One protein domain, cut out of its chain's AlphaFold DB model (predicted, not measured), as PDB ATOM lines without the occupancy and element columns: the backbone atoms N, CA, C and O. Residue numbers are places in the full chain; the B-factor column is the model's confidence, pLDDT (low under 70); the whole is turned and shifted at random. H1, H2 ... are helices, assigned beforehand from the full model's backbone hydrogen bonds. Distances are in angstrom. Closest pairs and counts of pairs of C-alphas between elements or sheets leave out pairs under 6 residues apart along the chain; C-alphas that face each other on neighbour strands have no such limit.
ATOM      1  N   GLN A 189     161.657 182.595 157.701       90.44
ATOM      2  CA  GLN A 189     162.136 182.309 159.049       90.44
ATOM      3  C   GLN A 189     160.999 182.324 160.084       90.44
ATOM      4  O   GLN A 189     160.960 181.458 160.954       90.44
ATOM      5  N   ALA A 190     160.030 183.241 159.966       90.00
ATOM      6  CA  ALA A 190     158.834 183.223 160.809       90.00
ATOM      7  C   ALA A 190     157.973 181.971 160.560       90.00
ATOM      8  O   ALA A 190     157.381 181.440 161.497       90.00
ATOM      9  N   ALA A 191     157.946 181.452 159.327       91.75
ATOM     10  CA  ALA A 191     157.241 180.216 158.989       91.75
ATOM     11  C   ALA A 191     157.806 178.991 159.728       91.75
ATOM     12  O   ALA A 191     157.041 178.112 160.132       91.75
ATOM     13  N   ARG A 192     159.125 178.956 159.965       93.06
ATOM     14  CA  ARG A 192     159.790 177.877 160.717       93.06
ATOM     15  C   ARG A 192     159.267 177.774 162.149       93.06
ATOM     16  O   ARG A 192     159.100 176.668 162.642       93.06
ATOM     17  N   ASN A 193     158.888 178.884 162.784       91.00
ATOM     18  CA  ASN A 193     158.349 178.868 164.150       91.00
ATOM     19  C   ASN A 193     157.006 178.118 164.267       91.00
ATOM     20  O   ASN A 193     156.665 177.631 165.342       91.00
ATOM     21  N   PHE A 194     156.262 177.960 163.166       88.00
ATOM     22  CA  PHE A 194     155.010 177.194 163.146       88.00
ATOM     23  C   PHE A 194     155.226 175.676 163.065       88.00
ATOM     24  O   PHE A 194     154.277 174.913 163.268       88.00
ATOM     25  N   CYS A 195     156.451 175.213 162.790       87.69
ATOM     26  CA  CYS A 195     156.729 173.792 162.593       87.69
ATOM     27  C   CYS A 195     156.515 172.975 163.878       87.69
ATOM     28  O   CYS A 195     155.990 171.862 163.817       87.69
ATOM     29  N   GLY A 196     156.822 173.561 165.044       85.19
ATOM     30  CA  GLY A 196     156.659 172.916 166.348       85.19
ATOM     31  C   GLY A 196     155.205 172.565 166.668       85.19
ATOM     32  O   GLY A 196     154.932 171.486 167.182       85.19
ATOM     33  N   ALA A 197     154.257 173.423 166.287       84.50
ATOM     34  CA  ALA A 197     152.836 173.192 166.537       84.50
ATOM     35  C   ALA A 197     152.215 172.133 165.605       84.50
ATOM     36  O   ALA A 197     151.183 171.549 165.930       84.50
ATOM     37  N   VAL A 198     152.824 171.892 164.438       88.25
ATOM     38  CA  VAL A 198     152.350 170.924 163.432       88.25
ATOM     39  C   VAL A 198     153.098 169.586 163.517       88.25
ATOM     40  O   VAL A 198     152.596 168.569 163.037       88.25
ATOM     41  N   GLY A 199     154.287 169.565 164.126       91.12
ATOM     42  CA  GLY A 199     155.161 168.391 164.148       91.12
ATOM     43  C   GLY A 199     155.796 168.107 162.784       91.12
ATOM     44  O   GLY A 199     155.942 166.945 162.400       91.12
ATOM     45  N   CYS A 200     156.124 169.155 162.019       91.12
ATOM     46  CA  CYS A 200     156.825 169.040 160.739       91.12
ATOM     47  C   CYS A 200     158.270 169.576 160.827       91.12
ATOM     48  O   CYS A 200     158.576 170.373 161.716       91.12
ATOM     49  N   PRO A 201     159.179 169.156 159.925       94.06
ATOM     50  CA  PRO A 201     160.526 169.712 159.831       94.06
ATOM     51  C   PRO A 201     160.506 171.208 159.501       94.06
ATOM     52  O   PRO A 201     159.700 171.655 158.681       94.06
ATOM     53  N   ALA A 202     161.435 171.970 160.082       92.12
ATOM     54  CA  ALA A 202     161.552 173.411 159.841       92.12
ATOM     55  C   ALA A 202     161.758 173.735 158.350       92.12
ATOM     56  O   ALA A 202     161.131 174.654 157.825       92.12
ATOM     57  N   ASP A 203     162.556 172.928 157.651       92.81
ATOM     58  CA  ASP A 203     162.840 173.118 156.223       92.81
ATOM     59  C   ASP A 203     161.599 172.862 155.354       92.81
ATOM     60  O   ASP A 203     161.396 173.500 154.321       92.81
ATOM     61  N   PHE A 204     160.703 171.972 155.800       93.38
ATOM     62  CA  PHE A 204     159.428 171.749 155.122       93.38
ATOM     63  C   PHE A 204     158.495 172.954 155.283       93.38
ATOM     64  O   PHE A 204     157.836 173.351 154.322       93.38
ATOM     65  N   ALA A 205     158.452 173.565 156.471       93.44
ATOM     66  CA  ALA A 205     157.663 174.774 156.704       93.44
ATOM     67  C   ALA A 205     158.137 175.944 155.829       93.44
ATOM     68  O   ALA A 205     157.316 176.633 155.222       93.44
ATOM     69  N   GLU A 206     159.451 176.113 155.695       93.38
ATOM     70  CA  GLU A 206     160.067 177.103 154.808       93.38
ATOM     71  C   GLU A 206     159.727 176.846 153.329       93.38
ATOM     72  O   GLU A 206     159.274 177.745 152.617       93.38
ATOM     73  N   PHE A 207     159.830 175.598 152.872       95.00
ATOM     74  CA  PHE A 207     159.429 175.217 151.517       95.00
ATOM     75  C   PHE A 207     157.946 175.518 151.232       95.00
ATOM     76  O   PHE A 207     157.599 176.091 150.192       95.00
ATOM     77  N   VAL A 208     157.052 175.162 152.162       93.38
ATOM     78  CA  VAL A 208     155.610 175.424 152.039       93.38
ATOM     79  C   VAL A 208     155.324 176.925 152.023       93.38
ATOM     80  O   VAL A 208     154.438 177.362 151.286       93.38
ATOM     81  N   TRP A 209     156.096 177.714 152.768       95.12
ATOM     82  CA  TRP A 209     156.013 179.169 152.742       95.12
ATOM     83  C   TRP A 209     156.345 179.739 151.363       95.12
ATOM     84  O   TRP A 209     155.528 180.462 150.795       95.12
ATOM     85  N   HIS A 210     157.485 179.360 150.775       94.31
ATOM     86  CA  HIS A 210     157.867 179.820 149.434       94.31
ATOM     87  C   HIS A 210     156.817 179.449 148.388       94.31
ATOM     88  O   HIS A 210     156.436 180.278 147.556       94.31
ATOM     89  N   LYS A 211     156.288 178.225 148.478       93.31
ATOM     90  CA  LYS A 211     155.203 177.754 147.620       93.31
ATOM     91  C   LYS A 211     153.950 178.621 147.781       93.31
ATOM     92  O   LYS A 211     153.448 179.129 146.781       93.31
ATOM     93  N   ALA A 212     153.464 178.837 149.006       91.81
ATOM     94  CA  ALA A 212     152.280 179.661 149.267       91.81
ATOM     95  C   ALA A 212     152.474 181.113 148.807       91.81
ATOM     96  O   ALA A 212     151.597 181.668 148.146       91.81
ATOM     97  N   ASN A 213     153.645 181.693 149.073       91.62
ATOM     98  CA  ASN A 213     153.973 183.057 148.684       91.62
ATOM     99  C   ASN A 213     154.036 183.224 147.155       91.62
ATOM    100  O   ASN A 213     153.493 184.190 146.623       91.62
ATOM    101  N   SER A 214     154.600 182.245 146.434       88.88
ATOM    102  CA  SER A 214     154.628 182.243 144.960       88.88
ATOM    103  C   SER A 214     153.236 182.152 144.322       88.88
ATOM    104  O   SER A 214     153.012 182.681 143.237       88.88
ATOM    105  N   MET A 215     152.282 181.524 145.016       87.62
ATOM    106  CA  MET A 215     150.885 181.395 144.583       87.62
ATOM    107  C   MET A 215     150.006 182.557 145.069       87.62
ATOM    108  O   MET A 215     148.781 182.471 145.002       87.62
ATOM    109  N   GLY A 216     150.600 183.625 145.614       91.88
ATOM    110  CA  GLY A 216     149.850 184.766 146.138       91.88
ATOM    111  C   GLY A 216     148.973 184.419 147.343       91.88
ATOM    112  O   GLY A 216     147.967 185.085 147.568       91.88
ATOM    113  N   TRP A 217     149.346 183.391 148.112       91.56
ATOM    114  CA  TRP A 217     148.588 182.876 149.256       91.56
ATOM    115  C   TRP A 217     147.205 182.341 148.885       91.56
ATOM    116  O   TRP A 217     146.265 182.422 149.672       91.56
ATOM    117  N   VAL A 218     147.084 181.759 147.693       91.50
ATOM    118  CA  VAL A 218     145.857 181.125 147.214       91.50
ATOM    119  C   VAL A 218     146.042 179.607 147.188       91.50
ATOM    120  O   VAL A 218     147.036 179.082 146.683       91.50
ATOM    121  N   GLY A 219     145.091 178.883 147.777       87.12
ATOM    122  CA  GLY A 219     145.063 177.426 147.757       87.12
ATOM    123  C   GLY A 219     144.649 176.856 146.389       87.12
ATOM    124  O   GLY A 219     144.163 177.585 145.526       87.12
ATOM    125  N   PRO A 220     144.747 175.528 146.188       78.38
ATOM    126  CA  PRO A 220     144.409 174.876 144.914       78.38
ATOM    127  C   PRO A 220     142.971 175.112 144.423       78.38
ATOM    128  O   PRO A 220     142.710 175.040 143.228       78.38
ATOM    129  N   ASN A 221     142.048 175.409 145.341       83.38
ATOM    130  CA  ASN A 221     140.635 175.662 145.044       83.38
ATOM    131  C   ASN A 221     140.334 177.151 144.785       83.38
ATOM    132  O   ASN A 221     139.169 177.538 144.767       83.38
ATOM    133  N   GLY A 222     141.357 178.004 144.667       86.75
ATOM    134  CA  GLY A 222     141.184 179.451 144.507       86.75
ATOM    135  C   GLY A 222     140.825 180.197 145.799       86.75
ATOM    136  O   GLY A 222     140.665 181.411 145.773       86.75
ATOM    137  N   GLN A 223     140.707 179.499 146.934       86.19
ATOM    138  CA  GLN A 223     140.430 180.127 148.227       86.19
ATOM    139  C   GLN A 223     141.707 180.717 148.842       86.19
ATOM    140  O   GLN A 223     142.745 180.048 148.819       86.19
ATOM    141  N   PRO A 224     141.649 181.935 149.410       91.38
ATOM    142  CA  PRO A 224     142.791 182.532 150.086       91.38
ATOM    143  C   PRO A 224     143.145 181.739 151.346       91.38
ATOM    144  O   PRO A 224     142.279 181.261 152.080       91.38
ATOM    145  N   ILE A 225     144.440 181.602 151.597       90.88
ATOM    146  CA  ILE A 225     144.976 180.986 152.804       90.88
ATOM    147  C   ILE A 225     144.901 182.030 153.914       90.88
ATOM    148  O   ILE A 225     145.598 183.039 153.866       90.88
ATOM    149  N   THR A 226     144.060 181.778 154.912       89.38
ATOM    150  CA  THR A 226     143.858 182.676 156.060       89.38
ATOM    151  C   THR A 226     144.690 182.287 157.277       89.38
ATOM    152  O   THR A 226     144.957 183.121 158.129       89.38
ATOM    153  N   ASN A 227     145.120 181.026 157.371       91.25
ATOM    154  CA  ASN A 227     145.910 180.521 158.487       91.25
ATOM    155  C   ASN A 227     147.015 179.594 157.968       91.25
ATOM    156  O   ASN A 227     146.746 178.510 157.435       91.25
ATOM    157  N   PHE A 228     148.266 180.026 158.138       91.38
ATOM    158  CA  PHE A 228     149.421 179.272 157.660       91.38
ATOM    159  C   PHE A 228     149.618 177.950 158.406       91.38
ATOM    160  O   PHE A 228     149.967 176.956 157.778       91.38
ATOM    161  N   GLN A 229     149.334 177.894 159.710       91.44
ATOM    162  CA  GLN A 229     149.474 176.676 160.511       91.44
ATOM    163  C   GLN A 229     148.523 175.572 160.033       91.44
ATOM    164  O   GLN A 229     148.946 174.433 159.823       91.44
ATOM    165  N   SER A 230     147.253 175.910 159.796       90.06
ATOM    166  CA  SER A 230     146.263 174.968 159.258       90.06
ATOM    167  C   SER A 230     146.654 174.482 157.862       90.06
ATOM    168  O   SER A 230     146.576 173.287 157.567       90.06
ATOM    169  N   TYR A 231     147.128 175.393 157.008       92.12
ATOM    170  CA  TYR A 231     147.610 175.050 155.672       92.12
ATOM    171  C   TYR A 231     148.830 174.118 155.720       92.12
ATOM    172  O   TYR A 231     148.866 173.101 155.020       92.12
ATOM    173  N   LEU A 232     149.795 174.424 156.588       93.06
ATOM    174  CA  LEU A 232     151.002 173.634 156.805       93.06
ATOM    175  C   LEU A 232     150.668 172.226 157.312       93.06
ATOM    176  O   LEU A 232     151.213 171.253 156.793       93.06
ATOM    177  N   ALA A 233     149.727 172.096 158.251       92.25
ATOM    178  CA  ALA A 233     149.266 170.802 158.753       92.25
ATOM    179  C   ALA A 233     148.640 169.932 157.655       92.25
ATOM    180  O   ALA A 233     148.929 168.737 157.570       92.25
ATOM    181  N   VAL A 234     147.825 170.525 156.779       91.62
ATOM    182  CA  VAL A 234     147.242 169.814 155.634       91.62
ATOM    183  C   VAL A 234     148.333 169.363 154.659       91.62
ATOM    184  O   VAL A 234     148.355 168.193 154.277       91.62
ATOM    185  N   GLN A 235     149.263 170.250 154.281       92.94
ATOM    186  CA  GLN A 235     150.376 169.885 153.392       92.94
ATOM    187  C   GLN A 235     151.249 168.779 154.001       92.94
ATOM    188  O   GLN A 235     151.641 167.852 153.294       92.94
ATOM    189  N   TRP A 236     151.509 168.837 155.309       94.12
ATOM    190  CA  TRP A 236     152.323 167.839 155.995       94.12
ATOM    191  C   TRP A 236     151.655 166.463 156.047       94.12
ATOM    192  O   TRP A 236     152.313 165.457 155.799       94.12
ATOM    193  N   ARG A 237     150.338 166.396 156.277       92.56
ATOM    194  CA  ARG A 237     149.590 165.126 156.217       92.56
ATOM    195  C   ARG A 237     149.692 164.460 154.845       92.56
ATOM    196  O   ARG A 237     149.978 163.267 154.774       92.56
ATOM    197  N   TYR A 238     149.531 165.227 153.766       91.38
ATOM    198  CA  TYR A 238     149.704 164.701 152.408       91.38
ATOM    199  C   TYR A 238     151.123 164.187 152.155       91.38
ATOM    200  O   TYR A 238     151.302 163.153 151.509       91.38
ATOM    201  N   GLU A 239     152.127 164.890 152.673       90.88
ATOM    202  CA  GLU A 239     153.523 164.478 152.560       90.88
ATOM    203  C   GLU A 239     153.786 163.164 153.312       90.88
ATOM    204  O   GLU A 239     154.395 162.246 152.763       90.88
ATOM    205  N   GLN A 240     153.239 163.017 154.520       89.56
ATOM    206  CA  GLN A 240     153.322 161.779 155.297       89.56
ATOM    207  C   GLN A 240     152.636 160.601 154.594       89.56
ATOM    208  O   GLN A 240     153.219 159.522 154.486       89.56
ATOM    209  N   GLU A 241     151.433 160.791 154.045       89.62
ATOM    210  CA  GLU A 241     150.753 159.755 153.255       89.62
ATOM    211  C   GLU A 241     151.557 159.347 152.015       89.62
ATOM    212  O   GLU A 241     151.612 158.163 151.665       89.62
ATOM    213  N   ARG A 242     152.204 160.314 151.355       88.12
ATOM    214  CA  ARG A 242     153.073 160.072 150.200       88.12
ATOM    215  C   ARG A 242     154.290 159.235 150.589       88.12
ATOM    216  O   ARG A 242     154.572 158.239 149.921       88.12
ATOM    217  N   LEU A 243     154.976 159.599 151.671       88.19
ATOM    218  CA  LEU A 243     156.133 158.858 152.180       88.19
ATOM    219  C   LEU A 243     155.744 157.449 152.641       88.19
ATOM    220  O   LEU A 243     156.410 156.482 152.272       88.19
ATOM    221  N   ASN A 244     154.628 157.309 153.358       86.81
ATOM    222  CA  ASN A 244     154.112 156.012 153.798       86.81
ATOM    223  C   ASN A 244     153.749 155.112 152.614       86.81
ATOM    224  O   ASN A 244     154.076 153.927 152.621       86.81
ATOM    225  N   ARG A 245     153.137 155.669 151.562       84.75
ATOM    226  CA  ARG A 245     152.848 154.932 150.326       84.75
ATOM    227  C   ARG A 245     154.128 154.473 149.636       84.75
ATOM    228  O   ARG A 245     154.212 153.317 149.233       84.75
ATOM    229  N   ASN A 246     155.127 155.345 149.533       81.12
ATOM    230  CA  ASN A 246     156.414 154.995 148.936       81.12
ATOM    231  C   ASN A 246     157.128 153.897 149.741       81.12
ATOM    232  O   ASN A 246     157.657 152.958 149.153       81.12
ATOM    233  N   ARG A 247     157.066 153.959 151.077       81.25
ATOM    234  CA  ARG A 247     157.623 152.933 151.971       81.25
ATOM    235  C   ARG A 247     156.870 151.603 151.885       81.25
ATOM    236  O   ARG A 247     157.487 150.545 151.922       81.25
ATOM    237  N   ALA A 248     155.545 151.632 151.750       78.19
ATOM    238  CA  ALA A 248     154.745 150.426 151.548       78.19
ATOM    239  C   ALA A 248     155.073 149.742 150.209       78.19
ATOM    240  O   ALA A 248     155.123 148.517 150.143       78.19
TER     241      ALA A 248
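AT A GLANCE: This is residues 189 to 248 of the 282 residues of an uncharacterized protein of Verrucomicrobia subdivision 3 bacterium (UniProt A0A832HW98). One long helix, H4, runs out of a small helical body, its residues 241 to 248 sticking out. H1 packs on H3, H2 packs on H4, and residues 215 to 227 fold back from H3 to H4. The printed part has 60 residues, helices H1 to H4 in order, no named strand: all helix, compact, radius of gyration of the C-alphas 11.7 A, spans 35 by 26 by 16 A.

HOW THE PARTS SIT: Begin at H4, residues 228 to 248; its residues 229 to 233 alone touch H2, residues 195 to 198, closest at C-alphas 233 and 198, 5.6 A. H3, residues 202 to 214, only just touches H4, with 3 pairs of C-alphas within 8 A, by residues 205 to 208 alone against 232 to 235 alone; C-alphas 205 and 232 are closest, 6.8 A. Their tilt is steep, 64 degrees, opposite ways. H1, residues 189 to 192, touches H3, closest at C-alphas 192 and 202, 4.9 A. In H3 and H4 every O i to N i+4 pair is within hydrogen-bond range; H1 and H2 are too short for one.

IN THESE COORDINATES: Find C-alpha 228 at (149.421, 179.272, 157.660); H4 runs 30.0 A to C-alpha 248 at (154.745, 150.426, 151.548). H3 spans 18.6 A, H1 and H2 5.3 A each.

THE WHOLE: C-alphas 216 and 248 are farthest apart, 35.1 A. The printed part has no cut; the H3 to H4 link is long. No printed residue is under pLDDT 70.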